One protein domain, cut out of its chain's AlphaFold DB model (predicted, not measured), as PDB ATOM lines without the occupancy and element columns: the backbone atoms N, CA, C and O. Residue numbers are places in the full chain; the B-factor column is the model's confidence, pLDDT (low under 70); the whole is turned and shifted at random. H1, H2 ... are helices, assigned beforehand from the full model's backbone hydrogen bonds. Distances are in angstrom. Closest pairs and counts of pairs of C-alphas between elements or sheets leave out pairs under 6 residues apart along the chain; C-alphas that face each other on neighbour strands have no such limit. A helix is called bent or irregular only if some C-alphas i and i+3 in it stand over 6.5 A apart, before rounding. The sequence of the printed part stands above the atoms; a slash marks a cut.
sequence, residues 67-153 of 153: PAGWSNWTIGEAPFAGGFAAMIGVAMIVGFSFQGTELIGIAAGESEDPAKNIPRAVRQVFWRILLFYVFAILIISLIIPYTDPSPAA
ATOM      1  N   PRO A  67      24.184 -15.801  90.162       60.25
ATOM      2  CA  PRO A  67      22.918 -16.157  90.805       60.25
ATOM      3  C   PRO A  67      21.752 -16.122  89.805       60.25
ATOM      4  O   PRO A  67      21.146 -15.079  89.564       60.25
ATOM      5  N   ALA A  68      21.472 -17.288  89.226       66.69
ATOM      6  CA  ALA A  68      20.360 -17.577  88.349       66.69
ATOM      7  C   ALA A  68      19.138 -17.840  89.225       66.69
ATOM      8  O   ALA A  68      19.214 -18.529  90.243       66.69
ATOM      9  N   GLY A  69      18.005 -17.273  88.837       74.12
ATOM     10  CA  GLY A  69      16.766 -17.346  89.584       74.12
ATOM     11  C   GLY A  69      16.008 -16.031  89.538       74.12
ATOM     12  O   GLY A  69      16.150 -15.216  88.629       74.12
ATOM     13  N   TRP A  70      15.174 -15.829  90.551       78.44
ATOM     14  CA  TRP A  70      14.255 -14.693  90.633       78.44
ATOM     15  C   TRP A  70      14.951 -13.332  90.752       78.44
ATOM     16  O   TRP A  70      14.324 -12.311  90.489       78.44
ATOM     17  N   SER A  71      16.244 -13.307  91.086       78.69
ATOM     18  CA  SER A  71      17.087 -12.108  91.037       78.69
ATOM     19  C   SER A  71      17.003 -11.414  89.676       78.69
ATOM     20  O   SER A  71      16.833 -10.198  89.642       78.69
ATOM     21  N   ASN A  72      17.019 -12.167  88.568       81.31
ATOM     22  CA  ASN A  72      16.980 -11.617  87.207       81.31
ATOM     23  C   ASN A  72      15.694 -10.842  86.888       81.31
ATOM     24  O   ASN A  72      15.711  -9.928  86.068       81.31
ATOM     25  N   TRP A  73      14.594 -11.146  87.577       80.75
ATOM     26  CA  TRP A  73      13.315 -10.445  87.430       80.75
ATOM     27  C   TRP A  73      13.220  -9.160  88.259       80.75
ATOM     28  O   TRP A  73      12.243  -8.429  88.137       80.75
ATOM     29  N   THR A  74      14.222  -8.884  89.096       80.31
ATOM     30  CA  THR A  74      14.308  -7.667  89.923       80.31
ATOM     31  C   THR A  74      15.367  -6.680  89.430       80.31
ATOM     32  O   THR A  74      15.555  -5.621  90.024       80.31
ATOM     33  N   ILE A  75      16.077  -7.018  88.349       79.44
ATOM     34  CA  ILE A  75      17.107  -6.160  87.762       79.44
ATOM     35  C   ILE A  75      16.428  -5.072  86.927       79.44
ATOM     36  O   ILE A  75      15.632  -5.376  86.044       79.44
ATOM     37  N   GLY A  76      16.788  -3.807  87.159       80.81
ATOM     38  CA  GLY A  76      16.413  -2.686  86.293       80.81
ATOM     39  C   GLY A  76      14.904  -2.560  86.061       80.81
ATOM     40  O   GLY A  76      14.139  -2.386  87.003       80.81
ATOM     41  N   GLU A  77      14.495  -2.626  84.792       79.19
ATOM     42  CA  GLU A  77      13.093  -2.513  84.354       79.19
ATOM     43  C   GLU A  77      12.392  -3.874  84.196       79.19
ATOM     44  O   GLU A  77      11.266  -3.953  83.697       79.19
ATOM     45  N   ALA A  78      13.050  -4.971  84.584       79.25
ATOM     46  CA  ALA A  78      12.442  -6.291  84.535       79.25
ATOM     47  C   ALA A  78      11.175  -6.351  85.418       79.25
ATOM     48  O   ALA A  78      11.099  -5.681  86.451       79.25
ATOM     49  N   PRO A  79      10.163  -7.148  85.030       74.12
ATOM     50  CA  PRO A  79      10.100  -8.016  83.847       74.12
ATOM     51  C   PRO A  79       9.586  -7.323  82.565       74.12
ATOM     52  O   PRO A  79       9.494  -7.972  81.525       74.12
ATOM     53  N   PHE A  80       9.256  -6.026  82.609       82.19
ATOM     54  CA  PHE A  80       8.640  -5.280  81.498       82.19
ATOM     55  C   PHE A  80       9.584  -4.224  80.903       82.19
ATOM     56  O   PHE A  80       9.242  -3.044  80.801       82.19
ATOM     57  N   ALA A  81      10.773  -4.656  80.484       80.81
ATOM     58  CA  ALA A  81      11.758  -3.774  79.866       80.81
ATOM     59  C   ALA A  81      11.284  -3.250  78.495       80.81
ATOM     60  O   ALA A  81      10.716  -3.997  77.692       80.81
ATOM     61  N   GLY A  82      11.533  -1.967  78.210       82.44
ATOM     62  CA  GLY A  82      11.182  -1.341  76.923       82.44
ATOM     63  C   GLY A  82       9.745  -0.801  76.818       82.44
ATOM     64  O   GLY A  82       9.343  -0.305  75.761       82.44
ATOM     65  N   GLY A  83       8.970  -0.856  77.907       86.00
ATOM     66  CA  GLY A  83       7.664  -0.202  78.026       86.00
ATOM     67  C   GLY A  83       6.568  -0.752  77.100       86.00
ATOM     68  O   GLY A  83       6.631  -1.865  76.578       86.00
ATOM     69  N   PHE A  84       5.513   0.043  76.894       87.88
ATOM     70  CA  PHE A  84       4.295  -0.401  76.196       87.88
ATOM     71  C   PHE A  84       4.525  -0.772  74.721       87.88
ATOM     72  O   PHE A  84       3.945  -1.736  74.227       87.88
ATOM     73  N   ALA A  85       5.403  -0.047  74.021       88.25
ATOM     74  CA  ALA A  85       5.721  -0.330  72.621       88.25
ATOM     75  C   ALA A  85       6.428  -1.687  72.455       88.25
ATOM     76  O   ALA A  85       6.085  -2.448  71.549       88.25
ATOM     77  N   ALA A  86       7.358  -2.023  73.358       88.31
ATOM     78  CA  ALA A  86       7.998  -3.335  73.374       88.31
ATOM     79  C   ALA A  86       6.977  -4.449  73.643       88.31
ATOM     80  O   ALA A  86       7.000  -5.475  72.967       88.31
ATOM     81  N   MET A  87       6.022  -4.221  74.551       88.81
ATOM     82  CA  MET A  87       4.951  -5.182  74.828       88.81
ATOM     83  C   MET A  87       4.074  -5.454  73.595       88.81
ATOM     84  O   MET A  87       3.750  -6.609  73.328       88.81
ATOM     85  N   ILE A  88       3.738  -4.424  72.805       92.44
ATOM     86  CA  ILE A  88       3.034  -4.607  71.524       92.44
ATOM     87  C   ILE A  88       3.895  -5.414  70.545       92.44
ATOM     88  O   ILE A  88       3.397  -6.350  69.922       92.44
ATOM     89  N   GLY A  89       5.188  -5.093  70.423       91.19
ATOM     90  CA  GLY A  89       6.110  -5.828  69.552       91.19
ATOM     91  C   GLY A  89       6.195  -7.315  69.907       91.19
ATOM     92  O   GLY A  89       6.057  -8.172  69.035       91.19
ATOM     93  N   VAL A  90       6.327  -7.631  71.198       89.69
ATOM     94  CA  VAL A  90       6.320  -9.015  71.695       89.69
ATOM     95  C   VAL A  90       4.969  -9.680  71.433       89.69
ATOM     96  O   VAL A  90       4.946 -10.809  70.954       89.69
ATOM     97  N   ALA A  91       3.846  -8.991  71.659       90.00
ATOM     98  CA  ALA A  91       2.519  -9.536  71.365       90.00
ATOM     99  C   ALA A  91       2.354  -9.913  69.880       90.00
ATOM    100  O   ALA A  91       1.783 -10.960  69.579       90.00
ATOM    101  N   MET A  92       2.908  -9.118  68.957       92.75
ATOM    102  CA  MET A  92       2.916  -9.431  67.523       92.75
ATOM    103  C   MET A  92       3.752 -10.680  67.208       92.75
ATOM    104  O   MET A  92       3.291 -11.559  66.479       92.75
ATOM    105  N   ILE A  93       4.953 -10.794  67.787       90.69
ATOM    106  CA  ILE A  93       5.828 -11.969  67.618       90.69
ATOM    107  C   ILE A  93       5.143 -13.229  68.156       90.69
ATOM    108  O   ILE A  93       5.154 -14.279  67.511       90.69
ATOM    109  N   VAL A  94       4.516 -13.120  69.328       89.31
ATOM    110  CA  VAL A  94       3.762 -14.205  69.959       89.31
ATOM    111  C   VAL A  94       2.560 -14.602  69.099       89.31
ATOM    112  O   VAL A  94       2.356 -15.792  68.863       89.31
ATOM    113  N   GLY A  95       1.808 -13.633  68.569       89.25
ATOM    114  CA  GLY A  95       0.684 -13.884  67.664       89.25
ATOM    115  C   GLY A  95       1.102 -14.654  66.410       89.25
ATOM    116  O   GLY A  95       0.481 -15.659  66.069       89.25
ATOM    117  N   PHE A  96       2.205 -14.250  65.778       88.69
ATOM    118  CA  PHE A  96       2.760 -14.964  64.626       88.69
ATOM    119  C   PHE A  96       3.250 -16.376  64.991       88.69
ATOM    120  O   PHE A  96       3.041 -17.328  64.243       88.69
ATOM    121  N   SER A  97       3.846 -16.544  66.175       87.06
ATOM    122  CA  SER A  97       4.390 -17.830  66.638       87.06
ATOM    123  C   SER A  97       3.322 -18.902  66.894       87.06
ATOM    124  O   SER A  97       3.643 -20.091  66.897       87.06
ATOM    125  N   PHE A  98       2.065 -18.501  67.108       84.06
ATOM    126  CA  PHE A  98       0.935 -19.414  67.317       84.06
ATOM    127  C   PHE A  98       0.036 -19.583  66.091       84.06
ATOM    128  O   PHE A  98      -1.016 -20.222  66.179       84.06
ATOM    129  N   GLN A  99       0.457 -19.082  64.930       84.56
ATOM    130  CA  GLN A  99      -0.256 -19.329  63.686       84.56
ATOM    131  C   GLN A  99      -0.370 -20.845  63.428       84.56
ATOM    132  O   GLN A  99       0.567 -21.613  63.655       84.56
ATOM    133  N   GLY A 100      -1.552 -21.298  63.004       81.44
ATOM    134  CA  GLY A 100      -1.851 -22.720  62.792       81.44
ATOM    135  C   GLY A 100      -2.637 -23.402  63.918       81.44
ATOM    136  O   GLY A 100      -3.196 -24.474  63.690       81.44
ATOM    137  N   THR A 101      -2.803 -22.789  65.100       83.38
ATOM    138  CA  THR A 101      -3.805 -23.277  66.080       83.38
ATOM    139  C   THR A 101      -5.243 -23.080  65.595       83.38
ATOM    140  O   THR A 101      -6.164 -23.732  66.079       83.38
ATOM    141  N   GLU A 102      -5.425 -22.219  64.596       83.12
ATOM    142  CA  GLU A 102      -6.686 -21.956  63.901       83.12
ATOM    143  C   GLU A 102      -7.229 -23.195  63.171       83.12
ATOM    144  O   GLU A 102      -8.443 -23.335  63.039       83.12
ATOM    145  N   LEU A 103      -6.365 -24.151  62.785       84.31
ATOM    146  CA  LEU A 103      -6.801 -25.406  62.157       84.31
ATOM    147  C   LEU A 103      -7.739 -26.220  63.058       84.31
ATOM    148  O   LEU A 103      -8.573 -26.958  62.547       84.31
ATOM    149  N   ILE A 104      -7.660 -26.061  64.382       82.44
ATOM    150  CA  ILE A 104      -8.587 -26.712  65.320       82.44
ATOM    151  C   ILE A 104     -10.011 -26.201  65.101       82.44
ATOM    152  O   ILE A 104     -10.955 -26.977  65.190       82.44
ATOM    153  N   GLY A 105     -10.164 -24.907  64.800       80.75
ATOM    154  CA  GLY A 105     -11.455 -24.292  64.499       80.75
ATOM    155  C   GLY A 105     -12.016 -24.706  63.138       80.75
ATOM    156  O   GLY A 105     -13.229 -24.725  62.967       80.75
ATOM    157  N   ILE A 106     -11.158 -25.089  62.192       84.44
ATOM    158  CA  ILE A 106     -11.587 -25.635  60.896       84.44
ATOM    159  C   ILE A 106     -11.989 -27.106  61.063       84.44
ATOM    160  O   ILE A 106     -13.110 -27.482  60.732       84.44
ATOM    161  N   ALA A 107     -11.127 -27.916  61.686       81.81
ATOM    162  CA  ALA A 107     -11.389 -29.330  61.967       81.81
ATOM    163  C   ALA A 107     -12.589 -29.539  62.908       81.81
ATOM    164  O   ALA A 107     -13.257 -30.567  62.860       81.81
ATOM    165  N   ALA A 108     -12.898 -28.549  63.748       79.94
ATOM    166  CA  ALA A 108     -14.124 -28.484  64.534       79.94
ATOM    167  C   ALA A 108     -15.393 -28.622  63.679       79.94
ATOM    168  O   ALA A 108     -16.331 -29.288  64.108       79.94
ATOM    169  N   GLY A 109     -15.418 -28.008  62.490       80.12
ATOM    170  CA  GLY A 109     -16.552 -28.070  61.566       80.12
ATOM    171  C   GLY A 109     -16.720 -29.432  60.886       80.12
ATOM    172  O   GLY A 109     -17.821 -29.762  60.460       80.12
ATOM    173  N   GLU A 110     -15.653 -30.232  60.836       83.81
ATOM    174  CA  GLU A 110     -15.621 -31.563  60.210       83.81
ATOM    175  C   GLU A 110     -15.612 -32.712  61.239       83.81
ATOM    176  O   GLU A 110     -15.575 -33.885  60.875       83.81
ATOM    177  N   SER A 111     -15.638 -32.403  62.538       85.69
ATOM    178  CA  SER A 111     -15.577 -33.395  63.618       85.69
ATOM    179  C   SER A 111     -16.943 -34.038  63.881       85.69
ATOM    180  O   SER A 111     -17.944 -33.342  64.009       85.69
ATOM    181  N   GLU A 112     -16.966 -35.356  64.109       84.19
ATOM    182  CA  GLU A 112     -18.190 -36.126  64.396       84.19
ATOM    183  C   GLU A 112     -18.885 -35.744  65.726       84.19
ATOM    184  O   GLU A 112     -20.110 -35.746  65.797       84.19
ATOM    185  N   ASP A 113     -18.133 -35.381  66.780       88.56
ATOM    186  CA  ASP A 113     -18.674 -34.872  68.065       88.56
ATOM    187  C   ASP A 113     -17.946 -33.578  68.490       88.56
ATOM    188  O   ASP A 113     -17.052 -33.595  69.346       88.56
ATOM    189  N   PRO A 114     -18.276 -32.429  67.873       84.69
ATOM    190  CA  PRO A 114     -17.572 -31.172  68.113       84.69
ATOM    191  C   PRO A 114     -17.734 -30.682  69.559       84.69
ATOM    192  O   PRO A 114     -16.798 -30.118  70.128       84.69
ATOM    193  N   ALA A 115     -18.877 -30.963  70.197       87.06
ATOM    194  CA  ALA A 115     -19.162 -30.552  71.571       87.06
ATOM    195  C   ALA A 115     -18.175 -31.150  72.588       87.06
ATOM    196  O   ALA A 115     -17.868 -30.508  73.594       87.06
ATOM    197  N   LYS A 116     -17.638 -32.350  72.324       87.50
ATOM    198  CA  LYS A 116     -16.609 -32.981  73.170       87.50
ATOM    199  C   LYS A 116     -15.196 -32.847  72.613       87.50
ATOM    200  O   LYS A 116     -14.256 -32.628  73.385       87.50
ATOM    201  N   ASN A 117     -15.026 -32.976  71.299       87.69
ATOM    202  CA  ASN A 117     -13.703 -33.015  70.676       87.69
ATOM    203  C   ASN A 117     -13.028 -31.640  70.663       87.69
ATOM    204  O   ASN A 117     -11.829 -31.558  70.933       87.69
ATOM    205  N   ILE A 118     -13.783 -30.556  70.444       88.69
ATOM    206  CA  ILE A 118     -13.215 -29.202  70.392       88.69
ATOM    207  C   ILE A 118     -12.663 -28.783  71.758       88.69
ATOM    208  O   ILE A 118     -11.480 -28.441  71.824       88.69
ATOM    209  N   PRO A 119     -13.418 -28.860  72.879       88.50
ATOM    210  CA  PRO A 119     -12.867 -28.467  74.177       88.50
ATOM    211  C   PRO A 119     -11.646 -29.300  74.582       88.50
ATOM    212  O   PRO A 119     -10.716 -28.786  75.208       88.50
ATOM    213  N   ARG A 120     -11.621 -30.585  74.204       88.06
ATOM    214  CA  ARG A 120     -10.480 -31.471  74.450       88.06
ATOM    215  C   ARG A 120      -9.249 -31.038  73.654       88.06
ATOM    216  O   ARG A 120      -8.175 -30.922  74.245       88.06
ATOM    217  N   ALA A 121      -9.400 -30.764  72.359       87.62
ATOM    218  CA  ALA A 121      -8.314 -30.305  71.495       87.62
ATOM    219  C   ALA A 121      -7.768 -28.938  71.941       87.62
ATOM    220  O   ALA A 121      -6.555 -28.764  72.069       87.62
ATOM    221  N   VAL A 122      -8.654 -27.995  72.279       88.38
ATOM    222  CA  VAL A 122      -8.272 -26.676  72.816       88.38
ATOM    223  C   VAL A 122      -7.451 -26.828  74.094       88.38
ATOM    224  O   VAL A 122      -6.384 -26.230  74.220       88.38
ATOM    225  N   ARG A 123      -7.891 -27.680  75.029       89.50
ATOM    226  CA  ARG A 123      -7.150 -27.937  76.271       89.50
ATOM    227  C   ARG A 123      -5.775 -28.550  76.002       89.50
ATOM    228  O   ARG A 123      -4.809 -28.170  76.658       89.50
ATOM    229  N   GLN A 124      -5.669 -29.474  75.047       88.19
ATOM    230  CA  GLN A 124      -4.383 -30.062  74.658       88.19
ATOM    231  C   GLN A 124      -3.423 -29.005  74.109       88.19
ATOM    232  O   GLN A 124      -2.259 -28.971  74.504       88.19
ATOM    233  N   VAL A 125      -3.911 -28.109  73.251       88.38
ATOM    234  CA  VAL A 125      -3.094 -27.020  72.707       88.38
ATOM    235  C   VAL A 125      -2.707 -26.006  73.775       88.38
ATOM    236  O   VAL A 125      -1.549 -25.598  73.807       88.38
ATOM    237  N   PHE A 126      -3.605 -25.679  74.700       88.25
ATOM    238  CA  PHE A 126      -3.286 -24.815  75.834       88.25
ATOM    239  C   PHE A 126      -2.123 -25.369  76.672       88.25
ATOM    240  O   PHE A 126      -1.127 -24.676  76.882       88.25
ATOM    241  N   TRP A 127      -2.196 -26.640  77.086       87.25
ATOM    242  CA  TRP A 127      -1.112 -27.281  77.846       87.25
ATOM    243  C   TRP A 127       0.192 -27.352  77.058       87.25
ATOM    244  O   TRP A 127       1.269 -27.157  77.620       87.25
ATOM    245  N   ARG A 128       0.096 -27.585  75.747       85.69
ATOM    246  CA  ARG A 128       1.244 -27.599  74.844       85.69
ATOM    247  C   ARG A 128       1.945 -26.240  74.791       85.69
ATOM    248  O   ARG A 128       3.168 -26.187  74.871       85.69
ATOM    249  N   ILE A 129       1.179 -25.156  74.667       89.06
ATOM    250  CA  ILE A 129       1.703 -23.784  74.651       89.06
ATOM    251  C   ILE A 129       2.348 -23.447  75.997       89.06
ATOM    252  O   ILE A 129       3.470 -22.941  76.036       89.06
ATOM    253  N   LEU A 130       1.675 -23.781  77.099       88.75
ATOM    254  CA  LEU A 130       2.186 -23.536  78.442       88.75
ATOM    255  C   LEU A 130       3.543 -24.228  78.658       88.75
ATOM    256  O   LEU A 130       4.504 -23.584  79.072       88.75
ATOM    257  N   LEU A 131       3.639 -25.521  78.334       85.00
ATOM    258  CA  LEU A 131       4.851 -26.308  78.559       85.00
ATOM    259  C   LEU A 131       5.997 -25.899  77.628       85.00
ATOM    260  O   LEU A 131       7.118 -25.718  78.093       85.00
ATOM    261  N   PHE A 132       5.742 -25.742  76.327       84.12
ATOM    262  CA  PHE A 132       6.827 -25.498  75.373       84.12
ATOM    263  C   PHE A 132       7.293 -24.053  75.301       84.12
ATOM    264  O   PHE A 132       8.460 -23.823  75.006       84.12
ATOM    265  N   TYR A 133       6.408 -23.093  75.557       87.06
ATOM    266  CA  TYR A 133       6.724 -21.683  75.356       87.06
ATOM    267  C   TYR A 133       6.831 -20.951  76.685       87.06
ATOM    268  O   TYR A 133       7.876 -20.382  76.976       87.06
ATOM    269  N   VAL A 134       5.794 -21.007  77.525       89.69
ATOM    270  CA  VAL A 134       5.777 -20.232  78.777       89.69
ATOM    271  C   VAL A 134       6.846 -20.733  79.744       89.69
ATOM    272  O   VAL A 134       7.646 -19.938  80.227       89.69
ATOM    273  N   PHE A 135       6.915 -22.045  79.987       88.88
ATOM    274  CA  PHE A 135       7.939 -22.608  80.872       88.88
ATOM    275  C   PHE A 135       9.353 -22.442  80.314       88.88
ATOM    276  O   PHE A 135      10.255 -22.095  81.069       88.88
ATOM    277  N   ALA A 136       9.558 -22.645  79.011       88.75
ATOM    278  CA  ALA A 136      10.875 -22.465  78.406       88.75
ATOM    279  C   ALA A 136      11.360 -21.012  78.531       88.75
ATOM    280  O   ALA A 136      12.470 -20.783  79.005       88.75
ATOM    281  N   ILE A 137      10.514 -20.032  78.192       89.12
ATOM    282  CA  ILE A 137      10.842 -18.604  78.323       89.12
ATOM    283  C   ILE A 137      11.065 -18.229  79.789       89.12
ATOM    284  O   ILE A 137      12.022 -17.519  80.089       89.12
ATOM    285  N   LEU A 138      10.239 -18.736  80.711       89.00
ATOM    286  CA  LEU A 138      10.423 -18.512  82.144       89.00
ATOM    287  C   LEU A 138      11.803 -18.999  82.597       89.00
ATOM    288  O   LEU A 138      12.552 -18.236  83.198       89.00
ATOM    289  N   ILE A 139      12.172 -20.232  82.256       88.50
ATOM    290  CA  ILE A 139      13.483 -20.801  82.583       88.50
ATOM    291  C   ILE A 139      14.620 -19.961  81.989       88.50
ATOM    292  O   ILE A 139      15.551 -19.618  82.713       88.50
ATOM    293  N   ILE A 140      14.529 -19.568  80.712       87.50
ATOM    294  CA  ILE A 140      15.532 -18.700  80.072       87.50
ATOM    295  C   ILE A 140      15.655 -17.376  80.829       87.50
ATOM    296  O   ILE A 140      16.761 -16.980  81.180       87.50
ATOM    297  N   SER A 141      14.530 -16.730  81.146       86.12
ATOM    298  CA  SER A 141      14.497 -15.429  81.828       86.12
ATOM    299  C   SER A 141      15.026 -15.466  83.265       86.12
ATOM    300  O   SER A 141      15.470 -14.449  83.794       86.12
ATOM    301  N   LEU A 142      14.966 -16.629  83.917       85.19
ATOM    302  CA  LEU A 142      15.540 -16.829  85.244       85.19
ATOM    303  C   LEU A 142      17.042 -17.110  85.168       85.19
ATOM    304  O   LEU A 142      17.754 -16.804  86.117       85.19
ATOM    305  N   ILE A 143      17.548 -17.656  84.063       83.06
ATOM    306  CA  ILE A 143      18.968 -18.008  83.915       83.06
ATOM    307  C   ILE A 143      19.774 -16.849  83.330       83.06
ATOM    308  O   ILE A 143      20.866 -16.563  83.818       83.06
ATOM    309  N   ILE A 144      19.239 -16.177  82.312       80.56
ATOM    310  CA  ILE A 144      19.931 -15.133  81.555       80.56
ATOM    311  C   ILE A 144      19.313 -13.773  81.904       80.56
ATOM    312  O   ILE A 144      18.106 -13.593  81.718       80.56
ATOM    313  N   PRO A 145      20.105 -12.804  82.402       80.94
ATOM    314  CA  PRO A 145      19.603 -11.462  82.663       80.94
ATOM    315  C   PRO A 145      19.242 -10.772  81.345       80.94
ATOM    316  O   PRO A 145      19.966 -10.877  80.358       80.94
ATOM    317  N   TYR A 146      18.160  -9.990  81.339       78.12
ATOM    318  CA  TYR A 146      17.719  -9.283  80.126       78.12
ATOM    319  C   TYR A 146      18.732  -8.236  79.619       78.12
ATOM    320  O   TYR A 146      18.614  -7.760  78.494       78.12
ATOM    321  N   THR A 147      19.706  -7.856  80.451       77.81
ATOM    322  CA  THR A 147      20.765  -6.894  80.128       77.81
ATOM    323  C   THR A 147      21.984  -7.526  79.459       77.81
ATOM    324  O   THR A 147      22.939  -6.801  79.184       77.81
ATOM    325  N   ASP A 148      22.015  -8.848  79.252       72.56
ATOM    326  CA  ASP A 148      23.130  -9.502  78.562       72.56
ATOM    327  C   ASP A 148      23.192  -9.026  77.092       72.56
ATOM    328  O   ASP A 148      22.225  -9.211  76.348       72.56
ATOM    329  N   PRO A 149      24.289  -8.376  76.654       61.41
ATOM    330  CA  PRO A 149      24.432  -7.895  75.283       61.41
ATOM    331  C   PRO A 149      24.695  -9.022  74.279       61.41
ATOM    332  O   PRO A 149      24.644  -8.769  73.074       61.41
ATOM    333  N   SER A 150      24.992 -10.246  74.736       57.97
ATOM    334  CA  SER A 150      24.997 -11.415  73.865       57.97
ATOM    335  C   SER A 150      23.543 -11.794  73.572       57.97
ATOM    336  O   SER A 150      22.851 -12.246  74.487       57.97
ATOM    337  N   PRO A 151      23.059 -11.667  72.322       47.44
ATOM    338  CA  PRO A 151      21.744 -12.172  71.985       47.44
ATOM    339  C   PRO A 151      21.792 -13.685  72.187       47.44
ATOM    340  O   PRO A 151      22.489 -14.407  71.470       47.44
ATOM    341  N   ALA A 152      21.117 -14.170  73.224       40.31
ATOM    342  CA  ALA A 152      20.820 -15.579  73.334       40.31
ATOM    343  C   ALA A 152      19.886 -15.931  72.165       40.31
ATOM    344  O   ALA A 152      18.686 -15.673  72.243       40.31
ATOM    345  N   ALA A 153      20.490 -16.535  71.132       36.44
ATOM    346  CA  ALA A 153      19.910 -17.078  69.894       36.44
ATOM    347  C   ALA A 153      19.657 -16.093  68.737       36.44
ATOM    348  O   ALA A 153      18.934 -15.090  68.910       36.44
TER     349      ALA A 153
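This is residues 67 to 153 of the 153 residues of the protein "Lysine transporter" of Escherichia coli (UniProt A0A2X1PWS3). One long straight helix, H4, makes one side of a narrow, open frame, and H2 and H3, end to end along the chain, make the other side. H3 folds against the first end of H4 as a hairpin, H2 spreads away from H4 with an empty space between them, and short H1 sits at the last end of H4. The printed part has 87 residues with four named helices, in the order H1, H2, H3, H4, and no named strand; the class is all helix. It is only just loose, close to extended, with a radius of gyration of the C-alphas of 17.5 A, and its C-alphas span 52 by 26 by 21 A.

H4, the longest helix, has 30 residues, 114 to 143, and runs 41.9 A from C-alpha 114 at (-17.572, -31.172, 68.113) to C-alpha 143 at (18.968, -18.008, 83.915). It is neither bent nor irregular, but only just: C-alphas 132 and 135 are 6.3 A apart. H3, residues 103 to 110, is 10.9 A long. H2, residues 83 to 97, is 21.2 A long and begins with C-alpha 83 at (7.664, -0.202, 78.026). H1, residues 70 to 74, is 7.1 A long.

H4 touches H3 with residues 114 to 122 alone; the closest C-alphas are those of Ala 108 and Pro 114, 5.7 A apart. H3 and H4 form a helical hairpin, running opposite ways at a shallow tilt of 8 degrees. H4 touches H1 with residues 141 to 143 alone, the closest C-alphas being those of Asn 72 and Leu 142, 5.8 A apart. H2 touches no helix. Residues 82 to 93, of which 83 to 93 belong to H2, stand free. H1 and H3 are apart. In H2 every O i to N i+4 pair is within hydrogen-bond range; in H4 23 of 26 are, in H3 2 of 4, and in H1 0 of 1, where 2 of 2 O i to N i+3 pairs are within range.

The outline is only just elongated, and the two C-alphas farthest apart, those of Gly 76 and Glu 112, are 52.9 A apart. The printed part has no cut and ends at residue 153, the chain's last residue. The links H2 to H3, 5 residues, and H3 to H4, 3 residues, are tight; H1 to H2, 8 residues, is a short link. The mean pLDDT of the printed part is 82.4, and residues 67 to 68 and 149 to 153 are under 70.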